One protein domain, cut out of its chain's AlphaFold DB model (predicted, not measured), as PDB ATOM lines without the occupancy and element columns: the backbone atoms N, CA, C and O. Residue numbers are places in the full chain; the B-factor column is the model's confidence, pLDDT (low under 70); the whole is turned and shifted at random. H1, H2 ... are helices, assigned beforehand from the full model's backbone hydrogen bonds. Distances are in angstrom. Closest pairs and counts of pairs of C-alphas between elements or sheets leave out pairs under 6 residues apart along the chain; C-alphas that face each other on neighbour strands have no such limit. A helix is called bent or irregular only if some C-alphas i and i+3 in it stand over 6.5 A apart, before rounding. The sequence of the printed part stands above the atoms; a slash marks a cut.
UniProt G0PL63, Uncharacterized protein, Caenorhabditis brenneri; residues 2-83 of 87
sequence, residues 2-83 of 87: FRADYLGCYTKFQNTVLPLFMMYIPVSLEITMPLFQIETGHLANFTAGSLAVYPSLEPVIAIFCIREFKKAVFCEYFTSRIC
ATOM      1  N   PHE A   2     -36.358  69.797 -30.067       58.97
ATOM      2  CA  PHE A   2     -36.189  68.348 -29.794       58.97
ATOM      3  C   PHE A   2     -37.112  67.721 -28.729       58.97
ATOM      4  O   PHE A   2     -37.555  66.587 -28.881       58.97
ATOM      5  N   ARG A   3     -37.414  68.442 -27.640       65.88
ATOM      6  CA  ARG A   3     -38.202  67.907 -26.515       65.88
ATOM      7  C   ARG A   3     -39.687  67.683 -26.851       65.88
ATOM      8  O   ARG A   3     -40.305  66.826 -26.231       65.88
ATOM      9  N   ALA A   4     -40.242  68.410 -27.827       69.38
ATOM     10  CA  ALA A   4     -41.643  68.265 -28.237       69.38
ATOM     11  C   ALA A   4     -41.854  67.025 -29.127       69.38
ATOM     12  O   ALA A   4     -42.761  66.237 -28.866       69.38
ATOM     13  N   ASP A   5     -40.966  66.797 -30.104       74.06
ATOM     14  CA  ASP A   5     -40.950  65.571 -30.919       74.06
ATOM     15  C   ASP A   5     -40.670  64.319 -30.076       74.06
ATOM     16  O   ASP A   5     -41.346  63.299 -30.233       74.06
ATOM     17  N   TYR A   6     -39.725  64.407 -29.128       78.12
ATOM     18  CA  TYR A   6     -39.408  63.308 -28.214       78.12
ATOM     19  C   TYR A   6     -40.623  62.897 -27.379       78.12
ATOM     20  O   TYR A   6     -40.961  61.719 -27.331       78.12
ATOM     21  N   LEU A   7     -41.319  63.860 -26.765       81.44
ATOM     22  CA  LEU A   7     -42.459  63.570 -25.897       81.44
ATOM     23  C   LEU A   7     -43.654  63.000 -26.680       81.44
ATOM     24  O   LEU A   7     -44.276  62.036 -26.232       81.44
ATOM     25  N   GLY A   8     -43.954  63.533 -27.870       82.56
ATOM     26  CA  GLY A   8     -45.048  63.029 -28.707       82.56
ATOM     27  C   GLY A   8     -44.802  61.608 -29.225       82.56
ATOM     28  O   GLY A   8     -45.717  60.784 -29.250       82.56
ATOM     29  N   CYS A   9     -43.560  61.299 -29.595       77.69
ATOM     30  CA  CYS A   9     -43.169  59.969 -30.047       77.69
ATOM     31  C   CYS A   9     -43.098  58.970 -28.879       77.69
ATOM     32  O   CYS A   9     -43.700  57.901 -28.959       77.69
ATOM     33  N   TYR A  10     -42.492  59.351 -27.751       83.00
ATOM     34  CA  TYR A  10     -42.443  58.535 -26.535       83.00
ATOM     35  C   TYR A  10     -43.846  58.122 -26.064       83.00
ATOM     36  O   TYR A  10     -44.102  56.948 -25.806       83.00
ATOM     37  N   THR A  11     -44.800  59.057 -26.070       82.00
ATOM     38  CA  THR A  11     -46.191  58.784 -25.669       82.00
ATOM     39  C   THR A  11     -46.906  57.832 -26.639       82.00
ATOM     40  O   THR A  11     -47.710  57.003 -26.209       82.00
ATOM     41  N   LYS A  12     -46.610  57.894 -27.948       81.44
ATOM     42  CA  LYS A  12     -47.128  56.928 -28.939       81.44
ATOM     43  C   LYS A  12     -46.582  55.522 -28.677       81.44
ATOM     44  O   LYS A  12     -47.347  54.561 -28.673       81.44
ATOM     45  N   PHE A  13     -45.281  55.408 -28.418       80.19
ATOM     46  CA  PHE A  13     -44.632  54.133 -28.115       80.19
ATOM     47  C   PHE A  13     -45.144  53.528 -26.806       80.19
ATOM     48  O   PHE A  13     -45.517  52.359 -26.781       80.19
ATOM     49  N   GLN A  14     -45.269  54.325 -25.748       81.19
ATOM     50  CA  GLN A  14     -45.786  53.851 -24.467       81.19
ATOM     51  C   GLN A  14     -47.247  53.378 -24.553       81.19
ATOM     52  O   GLN A  14     -47.610  52.425 -23.880       81.19
ATOM     53  N   ASN A  15     -48.091  53.987 -25.392       77.75
ATOM     54  CA  ASN A  15     -49.491  53.564 -25.521       77.75
ATOM     55  C   ASN A  15     -49.713  52.406 -26.503       77.75
ATOM     56  O   ASN A  15     -50.651  51.644 -26.323       77.75
ATOM     57  N   THR A  16     -48.909  52.275 -27.561       81.06
ATOM     58  CA  THR A  16     -49.084  51.208 -28.566       81.06
ATOM     59  C   THR A  16     -48.148  50.036 -28.331       81.06
ATOM     60  O   THR A  16     -48.592  48.897 -28.326       81.06
ATOM     61  N   VAL A  17     -46.857  50.286 -28.129       80.69
ATOM     62  CA  VAL A  17     -45.848  49.218 -28.083       80.69
ATOM     63  C   VAL A  17     -45.858  48.502 -26.741       80.69
ATOM     64  O   VAL A  17     -45.712  47.282 -26.715       80.69
ATOM     65  N   LEU A  18     -46.110  49.224 -25.645       81.56
ATOM     66  CA  LEU A  18     -46.187  48.633 -24.308       81.56
ATOM     67  C   LEU A  18     -47.284  47.560 -24.197       81.56
ATOM     68  O   LEU A  18     -46.946  46.421 -23.876       81.56
ATOM     69  N   PRO A  19     -48.572  47.838 -24.497       80.12
ATOM     70  CA  PRO A  19     -49.598  46.803 -24.419       80.12
ATOM     71  C   PRO A  19     -49.428  45.724 -25.492       80.12
ATOM     72  O   PRO A  19     -49.795  44.578 -25.258       80.12
ATOM     73  N   LEU A  20     -48.836  46.034 -26.648       82.06
ATOM     74  CA  LEU A  20     -48.605  45.028 -27.685       82.06
ATOM     75  C   LEU A  20     -47.557  44.000 -27.221       82.06
ATOM     76  O   LEU A  20     -47.803  42.802 -27.296       82.06
ATOM     77  N   PHE A  21     -46.438  44.435 -26.638       79.62
ATOM     78  CA  PHE A  21     -45.409  43.512 -26.148       79.62
ATOM     79  C   PHE A  21     -45.749  42.843 -24.811       79.62
ATOM     80  O   PHE A  21     -45.534  41.641 -24.671       79.62
ATOM     81  N   MET A  22     -46.257  43.596 -23.831       74.44
ATOM     82  CA  MET A  22     -46.491  43.071 -22.477       74.44
ATOM     83  C   MET A  22     -47.827  42.353 -22.311       74.44
ATOM     84  O   MET A  22     -47.930  41.514 -21.426       74.44
ATOM     85  N   MET A  23     -48.846  42.673 -23.109       80.25
ATOM     86  CA  MET A  23     -50.168  42.045 -22.990       80.25
ATOM     87  C   MET A  23     -50.496  41.210 -24.221       80.25
ATOM     88  O   MET A  23     -50.841  40.044 -24.086       80.25
ATOM     89  N   TYR A  24     -50.357  41.759 -25.427       83.81
ATOM     90  CA  TYR A  24     -50.837  41.075 -26.625       83.81
ATOM     91  C   TYR A  24     -50.010  39.829 -26.963       83.81
ATOM     92  O   TYR A  24     -50.597  38.777 -27.185       83.81
ATOM     93  N   ILE A  25     -48.674  39.893 -26.945       83.12
ATOM     94  CA  ILE A  25     -47.834  38.715 -27.233       83.12
ATOM     95  C   ILE A  25     -48.037  37.586 -26.203       83.12
ATOM     96  O   ILE A  25     -48.376  36.484 -26.640       83.12
ATOM     97  N   PRO A  26     -47.876  37.798 -24.879       80.75
ATOM     98  CA  PRO A  26     -48.034  36.709 -23.916       80.75
ATOM     99  C   PRO A  26     -49.468  36.175 -23.876       80.75
ATOM    100  O   PRO A  26     -49.640  34.960 -23.908       80.75
ATOM    101  N   VAL A  27     -50.496  37.034 -23.939       84.25
ATOM    102  CA  VAL A  27     -51.893  36.565 -23.910       84.25
ATOM    103  C   VAL A  27     -52.259  35.787 -25.178       84.25
ATOM    104  O   VAL A  27     -52.960  34.785 -25.102       84.25
ATOM    105  N   SER A  28     -51.750  36.187 -26.349       82.38
ATOM    106  CA  SER A  28     -51.988  35.459 -27.608       82.38
ATOM    107  C   SER A  28     -51.321  34.084 -27.595       82.38
ATOM    108  O   SER A  28     -51.873  33.109 -28.116       82.38
ATOM    109  N   LEU A  29     -50.139  34.000 -26.979       81.06
ATOM    110  CA  LEU A  29     -49.407  32.752 -26.811       81.06
ATOM    111  C   LEU A  29     -50.114  31.837 -25.802       81.06
ATOM    112  O   LEU A  29     -50.328  30.667 -26.107       81.06
ATOM    113  N   GLU A  30     -50.556  32.375 -24.661       80.19
ATOM    114  CA  GLU A  30     -51.321  31.645 -23.637       80.19
ATOM    115  C   GLU A  30     -52.695  31.191 -24.131       80.19
ATOM    116  O   GLU A  30     -53.182  30.169 -23.670       80.19
ATOM    117  N   ILE A  31     -53.313  31.892 -25.086       83.25
ATOM    118  CA  ILE A  31     -54.570  31.462 -25.722       83.25
ATOM    119  C   ILE A  31     -54.327  30.343 -26.746       83.25
ATOM    120  O   ILE A  31     -55.150  29.437 -26.879       83.25
ATOM    121  N   THR A  32     -53.202  30.371 -27.465       80.06
ATOM    122  CA  THR A  32     -52.887  29.363 -28.495       80.06
ATOM    123  C   THR A  32     -52.323  28.076 -27.888       80.06
ATOM    124  O   THR A  32     -52.575  26.983 -28.389       80.06
ATOM    125  N   MET A  33     -51.584  28.174 -26.784       74.50
ATOM    126  CA  MET A  33     -50.950  27.037 -26.116       74.50
ATOM    127  C   MET A  33     -51.904  25.935 -25.606       74.50
ATOM    128  O   MET A  33     -51.586  24.762 -25.827       74.50
ATOM    129  N   PRO A  34     -53.070  26.223 -24.989       71.44
ATOM    130  CA  PRO A  34     -54.008  25.187 -24.561       71.44
ATOM    131  C   PRO A  34     -54.592  24.391 -25.736       71.44
ATOM    132  O   PRO A  34     -55.064  23.277 -25.525       71.44
ATOM    133  N   LEU A  35     -54.510  24.897 -26.974       77.00
ATOM    134  CA  LEU A  35     -54.906  24.156 -28.177       77.00
ATOM    135  C   LEU A  35     -53.865  23.108 -28.607       77.00
ATOM    136  O   LEU A  35     -54.212  22.171 -29.318       77.00
ATOM    137  N   PHE A  36     -52.608  23.241 -28.165       72.94
ATOM    138  CA  PHE A  36     -51.500  22.344 -28.518       72.94
ATOM    139  C   PHE A  36     -51.120  21.346 -27.407       72.94
ATOM    140  O   PHE A  36     -50.225  20.534 -27.623       72.94
ATOM    141  N   GLN A  37     -51.796  21.362 -26.248       68.12
ATOM    142  CA  GLN A  37     -51.512  20.473 -25.102       68.12
ATOM    143  C   GLN A  37     -50.037  20.503 -24.627       68.12
ATOM    144  O   GLN A  37     -49.492  19.497 -24.181       68.12
ATOM    145  N   ILE A  38     -49.373  21.662 -24.707       67.62
ATOM    146  CA  ILE A  38     -47.976  21.834 -24.271       67.62
ATOM    147  C   ILE A  38     -47.928  22.485 -22.878       67.62
ATOM    148  O   ILE A  38     -48.704  23.391 -22.584       67.62
ATOM    149  N   GLU A  39     -46.990  22.030 -22.042       65.19
ATOM    150  CA  GLU A  39     -46.729  22.485 -20.668       65.19
ATOM    151  C   GLU A  39     -46.547  24.016 -20.555       65.19
ATOM    152  O   GLU A  39     -45.561  24.588 -21.028       65.19
ATOM    153  N   THR A  40     -47.463  24.682 -19.848       65.62
ATOM    154  CA  THR A  40     -47.565  26.145 -19.660       65.62
ATOM    155  C   THR A  40     -46.408  26.803 -18.901       65.62
ATOM    156  O   THR A  40     -46.300  28.031 -18.876       65.62
ATOM    157  N   GLY A  41     -45.485  26.022 -18.332       67.69
ATOM    158  CA  GLY A  41     -44.355  26.537 -17.552       67.69
ATOM    159  C   GLY A  41     -43.394  27.441 -18.340       67.69
ATOM    160  O   GLY A  41     -42.810  28.365 -17.775       67.69
ATOM    161  N   HIS A  42     -43.247  27.240 -19.653       67.88
ATOM    162  CA  HIS A  42     -42.368  28.082 -20.480       67.88
ATOM    163  C   HIS A  42     -42.969  29.460 -20.806       67.88
ATOM    164  O   HIS A  42     -42.222  30.415 -21.015       67.88
ATOM    165  N   LEU A  43     -44.299  29.597 -20.805       72.56
ATOM    166  CA  LEU A  43     -44.963  30.867 -21.126       72.56
ATOM    167  C   LEU A  43     -44.851  31.875 -19.989       72.56
ATOM    168  O   LEU A  43     -44.619  33.053 -20.242       72.56
ATOM    169  N   ALA A  44     -44.886  31.404 -18.742       73.38
ATOM    170  CA  ALA A  44     -44.616  32.251 -17.583       73.38
ATOM    171  C   ALA A  44     -43.218  32.899 -17.663       73.38
ATOM    172  O   ALA A  44     -43.047  34.080 -17.358       73.38
ATOM    173  N   ASN A  45     -42.223  32.146 -18.149       78.94
ATOM    174  CA  ASN A  45     -40.870  32.654 -18.375       78.94
ATOM    175  C   ASN A  45     -40.807  33.637 -19.551       78.94
ATOM    176  O   ASN A  45     -40.040  34.597 -19.506       78.94
ATOM    177  N   PHE A  46     -41.634  33.443 -20.580       78.25
ATOM    178  CA  PHE A  46     -41.725  34.361 -21.714       78.25
ATOM    179  C   PHE A  46     -42.275  35.733 -21.298       78.25
ATOM    180  O   PHE A  46     -41.704  36.759 -21.667       78.25
ATOM    181  N   THR A  47     -43.317  35.763 -20.464       81.06
ATOM    182  CA  THR A  47     -43.883  37.003 -19.903       81.06
ATOM    183  C   THR A  47     -42.890  37.728 -18.989       81.06
ATOM    184  O   THR A  47     -42.772  38.952 -19.028       81.06
ATOM    185  N   ALA A  48     -42.119  36.988 -18.186       81.88
ATOM    186  CA  ALA A  48     -41.044  37.573 -17.383       81.88
ATOM    187  C   ALA A  48     -39.900  38.118 -18.261       81.88
ATOM    188  O   ALA A  48     -39.351  39.186 -17.986       81.88
ATOM    189  N   GLY A  49     -39.573  37.413 -19.348       83.25
ATOM    190  CA  GLY A  49     -38.569  37.828 -20.323       83.25
ATOM    191  C   GLY A  49     -38.938  39.129 -21.032       83.25
ATOM    192  O   GLY A  49     -38.101  40.020 -21.142       83.25
ATOM    193  N   SER A  50     -40.194  39.295 -21.455       81.62
ATOM    194  CA  SER A  50     -40.653  40.545 -22.074       81.62
ATOM    195  C   SER A  50     -40.645  41.724 -21.095       81.62
ATOM    196  O   SER A  50     -40.305  42.840 -21.493       81.62
ATOM    197  N   LEU A  51     -40.909  41.485 -19.805       82.50
ATOM    198  CA  LEU A  51     -40.777  42.502 -18.757       82.50
ATOM    199  C   LEU A  51     -39.318  42.952 -18.561       82.50
ATOM    200  O   LEU A  51     -39.047  44.141 -18.402       82.50
ATOM    201  N   ALA A  52     -38.368  42.015 -18.624       86.31
ATOM    202  CA  ALA A  52     -36.940  42.290 -18.464       86.31
ATOM    203  C   ALA A  52     -36.334  43.107 -19.621       86.31
ATOM    204  O   ALA A  52     -35.291  43.737 -19.454       86.31
ATOM    205  N   VAL A  53     -36.989  43.135 -20.786       82.88
ATOM    206  CA  VAL A  53     -36.547  43.905 -21.961       82.88
ATOM    207  C   VAL A  53     -36.952  45.384 -21.864       82.88
ATOM    208  O   VAL A  53     -36.303  46.231 -22.482       82.88
ATOM    209  N   TYR A  54     -37.947  45.733 -21.042       80.31
ATOM    210  CA  TYR A  54     -38.395  47.117 -20.820       80.31
ATOM    211  C   TYR A  54     -37.259  48.133 -20.553       80.31
ATOM    212  O   TYR A  54     -37.183  49.117 -21.291       80.31
ATOM    213  N   PRO A  55     -36.312  47.898 -19.617       83.50
ATOM    214  CA  PRO A  55     -35.205  48.831 -19.369       83.50
ATOM    215  C   PRO A  55     -34.286  49.035 -20.584       83.50
ATOM    216  O   PRO A  55     -33.673  50.088 -20.737       83.50
ATOM    217  N   SER A  56     -34.189  48.041 -21.471       83.50
ATOM    218  CA  SER A  56     -33.397  48.139 -22.705       83.50
ATOM    219  C   SER A  56     -34.163  48.763 -23.875       83.50
ATOM    220  O   SER A  56     -33.549  49.259 -24.817       83.50
ATOM    221  N   LEU A  57     -35.497  48.795 -23.819       80.75
ATOM    222  CA  LEU A  57     -36.336  49.432 -24.836       80.75
ATOM    223  C   LEU A  57     -36.308  50.958 -24.734       80.75
ATOM    224  O   LEU A  57     -36.328  51.624 -25.765       80.75
ATOM    225  N   GLU A  58     -36.208  51.518 -23.527       80.19
ATOM    226  CA  GLU A  58     -36.114  52.968 -23.308       80.19
ATOM    227  C   GLU A  58     -35.023  53.656 -24.161       80.19
ATOM    228  O   GLU A  58     -35.352  54.593 -24.900       80.19
ATOM    229  N   PRO A  59     -33.752  53.195 -24.171       81.75
ATOM    230  CA  PRO A  59     -32.722  53.789 -25.024       81.75
ATOM    231  C   PRO A  59     -32.955  53.537 -26.523       81.75
ATOM    232  O   PRO A  59     -32.622  54.390 -27.345       81.75
ATOM    233  N   VAL A  60     -33.568  52.412 -26.908       80.19
ATOM    234  CA  VAL A  60     -33.873  52.100 -28.319       80.19
ATOM    235  C   VAL A  60     -34.965  53.021 -28.870       80.19
ATOM    236  O   VAL A  60     -34.838  53.541 -29.981       80.19
ATOM    237  N   ILE A  61     -36.013  53.281 -28.084       79.38
ATOM    238  CA  ILE A  61     -37.098  54.208 -28.440       79.38
ATOM    239  C   ILE A  61     -36.547  55.629 -28.572       79.38
ATOM    240  O   ILE A  61     -36.915  56.342 -29.506       79.38
ATOM    241  N   ALA A  62     -35.616  56.029 -27.700       81.50
ATOM    242  CA  ALA A  62     -34.951  57.325 -27.798       81.50
ATOM    243  C   ALA A  62     -34.188  57.483 -29.127       81.50
ATOM    244  O   ALA A  62     -34.337  58.505 -29.800       81.50
ATOM    245  N   ILE A  63     -33.445  56.454 -29.552       79.88
ATOM    246  CA  ILE A  63     -32.728  56.443 -30.838       79.88
ATOM    247  C   ILE A  63     -33.708  56.493 -32.022       79.88
ATOM    248  O   ILE A  63     -33.453  57.196 -32.997       79.88
ATOM    249  N   PHE A  64     -34.846  55.791 -31.950       74.81
ATOM    250  CA  PHE A  64     -35.849  55.779 -33.023       74.81
ATOM    251  C   PHE A  64     -36.650  57.084 -33.136       74.81
ATOM    252  O   PHE A  64     -36.926  57.537 -34.252       74.81
ATOM    253  N   CYS A  65     -37.035  57.678 -32.004       75.19
ATOM    254  CA  CYS A  65     -37.814  58.915 -31.953       75.19
ATOM    255  C   CYS A  65     -36.972  60.143 -32.304       75.19
ATOM    256  O   CYS A  65     -37.470  61.081 -32.931       75.19
ATOM    257  N   ILE A  66     -35.688  60.152 -31.937       77.12
ATOM    258  CA  ILE A  66     -34.796  61.259 -32.265       77.12
ATOM    259  C   ILE A  66     -34.225  61.039 -33.669       77.12
ATOM    260  O   ILE A  66     -33.229  60.348 -33.876       77.12
ATOM    261  N   ARG A  67     -34.847  61.684 -34.660       64.44
ATOM    262  CA  ARG A  67     -34.459  61.610 -36.084       64.44
ATOM    263  C   ARG A  67     -32.990  61.969 -36.344       64.44
ATOM    264  O   ARG A  67     -32.384  61.421 -37.258       64.44
ATOM    265  N   GLU A  68     -32.421  62.838 -35.519       62.19
ATOM    266  CA  GLU A  68     -31.026  63.288 -35.613       62.19
ATOM    267  C   GLU A  68     -30.028  62.193 -35.195       62.19
ATOM    268  O   GLU A  68     -28.980  62.046 -35.821       62.19
ATOM    269  N   PHE A  69     -30.391  61.325 -34.240       62.09
ATOM    270  CA  PHE A  69     -29.592  60.139 -33.908       62.09
ATOM    271  C   PHE A  69     -29.657  59.087 -35.015       62.09
ATOM    272  O   PHE A  69     -28.631  58.507 -35.356       62.09
ATOM    273  N   LYS A  70     -30.822  58.880 -35.645       63.31
ATOM    274  CA  LYS A  70     -30.920  57.999 -36.824       63.31
ATOM    275  C   LYS A  70     -29.997  58.460 -37.945       63.31
ATOM    276  O   LYS A  70     -29.357  57.624 -38.567       63.31
ATOM    277  N   LYS A  71     -29.897  59.772 -38.173       62.19
ATOM    278  CA  LYS A  71     -29.017  60.359 -39.191       62.19
ATOM    279  C   LYS A  71     -27.531  60.166 -38.859       62.19
ATOM    280  O   LYS A  71     -26.739  59.881 -39.755       62.19
ATOM    281  N   ALA A  72     -27.176  60.248 -37.571       63.53
ATOM    282  CA  ALA A  72     -25.830  59.969 -37.064       63.53
ATOM    283  C   ALA A  72     -25.451  58.481 -37.174       63.53
ATOM    284  O   ALA A  72     -24.334  58.163 -37.571       63.53
ATOM    285  N   VAL A  73     -26.388  57.573 -36.886       62.94
ATOM    286  CA  VAL A  73     -26.190  56.114 -36.959       62.94
ATOM    287  C   VAL A  73     -26.176  55.603 -38.404       62.94
ATOM    288  O   VAL A  73     -25.330  54.785 -38.749       62.94
ATOM    289  N   PHE A  74     -27.060  56.104 -39.274       63.72
ATOM    290  CA  PHE A  74     -27.092  55.742 -40.700       63.72
ATOM    291  C   PHE A  74     -26.049  56.479 -41.553       63.72
ATOM    292  O   PHE A  74     -26.058  56.351 -42.772       63.72
ATOM    293  N   CYS A  75     -25.123  57.214 -40.928       54.41
ATOM    294  CA  CYS A  75     -24.032  57.908 -41.608       54.41
ATOM    295  C   CYS A  75     -24.502  58.793 -42.784       54.41
ATOM    296  O   CYS A  75     -23.816  58.928 -43.792       54.41
ATOM    297  N   GLU A  76     -25.644  59.473 -42.652       55.78
ATOM    298  CA  GLU A  76     -26.062  60.511 -43.611       55.78
ATOM    299  C   GLU A  76     -25.546  61.895 -43.170       55.78
ATOM    300  O   GLU A  76     -26.187  62.929 -43.350       55.78
ATOM    301  N   TYR A  77     -24.375  61.921 -42.528       51.25
ATOM    302  CA  TYR A  77     -23.679  63.150 -42.141       51.25
ATOM    303  C   TYR A  77     -22.675  63.617 -43.197       51.25
ATOM    304  O   TYR A  77     -22.359  64.806 -43.248       51.25
ATOM    305  N   PHE A  78     -22.201  62.729 -44.078       51.12
ATOM    306  CA  PHE A  78     -21.170  63.105 -45.047       51.12
ATOM    307  C   PHE A  78     -21.708  63.993 -46.184       51.12
ATOM    308  O   PHE A  78     -20.985  64.839 -46.699       51.12
ATOM    309  N   THR A  79     -22.997  63.888 -46.533       53.28
ATOM    310  CA  THR A  79     -23.550  64.618 -47.689       53.28
ATOM    311  C   THR A  79     -24.098  66.017 -47.385       53.28
ATOM    312  O   THR A  79     -24.375  66.758 -48.321       53.28
ATOM    313  N   SER A  80     -24.288  66.404 -46.117       52.38
ATOM    314  CA  SER A  80     -24.849  67.731 -45.788       52.38
ATOM    315  C   SER A  80     -23.807  68.776 -45.386       52.38
ATOM    316  O   SER A  80     -24.118  69.961 -45.430       52.38
ATOM    317  N   ARG A  81     -22.575  68.390 -45.021       46.53
ATOM    318  CA  ARG A  81     -21.510  69.367 -44.705       46.53
ATOM    319  C   ARG A  81     -20.659  69.748 -45.916       46.53
ATOM    320  O   ARG A  81     -20.177  70.870 -45.944       46.53
ATOM    321  N   ILE A  82     -20.550  68.886 -46.931       52.75
ATOM    322  CA  ILE A  82     -19.813  69.209 -48.167       52.75
ATOM    323  C   ILE A  82     -20.561  70.246 -49.028       52.75
ATOM    324  O   ILE A  82     -19.922  71.043 -49.702       52.75
ATOM    325  N   CYS A  83     -21.893  70.340 -48.938       48.59
ATOM    326  CA  CYS A  83     -22.658  71.353 -49.683       48.59
ATOM    327  C   CYS A  83     -22.716  72.741 -49.020       48.59
ATOM    328  O   CYS A  83     -23.314  73.643 -49.597       48.59
TER     329      CYS A  83
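This is residues 2 to 83 of the 87 residues of an uncharacterized protein of Caenorhabditis brenneri (UniProt G0PL63). A long helical hairpin: H2 folds back beside the longest helix, H1, and its last arm, H2b, swings across H1a. At the hairpin's open end short H3 turns off H2b, and H4 sticks out as a tail that adds to the length. The printed part has 82 residues, all helix in class, in the order H1, H2, H3, H4, with no named strand. It is extended, with a radius of gyration of the C-alphas of 18.5 A and spans of 63 by 24 by 19 A.

H1, residues 2 to 35, was assigned as one helix by its hydrogen bonds but is bent, C-alphas 22 and 25 being 6.6 A apart. Its arms are H1a, residues 2 to 22, 28.3 A long from C-alpha 2 at (-36.189, 68.348, -29.794), and H1b, residues 25 to 35, 16.2 A. H2, residues 41 to 65, likewise assigned as one helix, is bent, C-alphas 52 and 55 being 6.8 A apart; its arms are H2a, residues 41 to 52, 17.4 A, and H2b, residues 55 to 65, 16.3 A. H3 is residues 67 to 73; H4 is residues 78 to 83, ending at C-alpha 83, (-22.658, 71.353, -49.683).

H1a has a kink of 31 degrees near residue 13. H1b and H2a form a helical hairpin at a shallow tilt of 6 degrees, opposite ways; they touch, closest at the C-alphas of Pro 26 and Thr 47, 5.8 A. H1a touches H2b with residues 5 to 13 alone, at a steep tilt of 49 degrees, closest at the C-alphas of Cys 9 and Cys 65, 5.8 A. H2b and H3 touch only at the corner, and only just, with 3 pairs of C-alphas within 8 A, closest at those of Ile 63 and Phe 69, 5.7 A. H4 touches no helix. In H3 every O i to N i+4 pair is within hydrogen-bond range; H1a has 15 of 17, H1b 5 of 7, H2a 7 of 8, H2b 5 of 7, and H4 0 of 2, with 0 of 3 O i to N i+3 pairs.

The C-alphas farthest apart, of Gln 37 and Cys 83, are 63.4 A apart. Residues 34 to 39 and 78 to 83 stand free. The printed part has no cut, and its three links are tight. Mean pLDDT of the printed part is 73.7, with residues 2 to 4, 37 to 42 and 67 to 83 under 70.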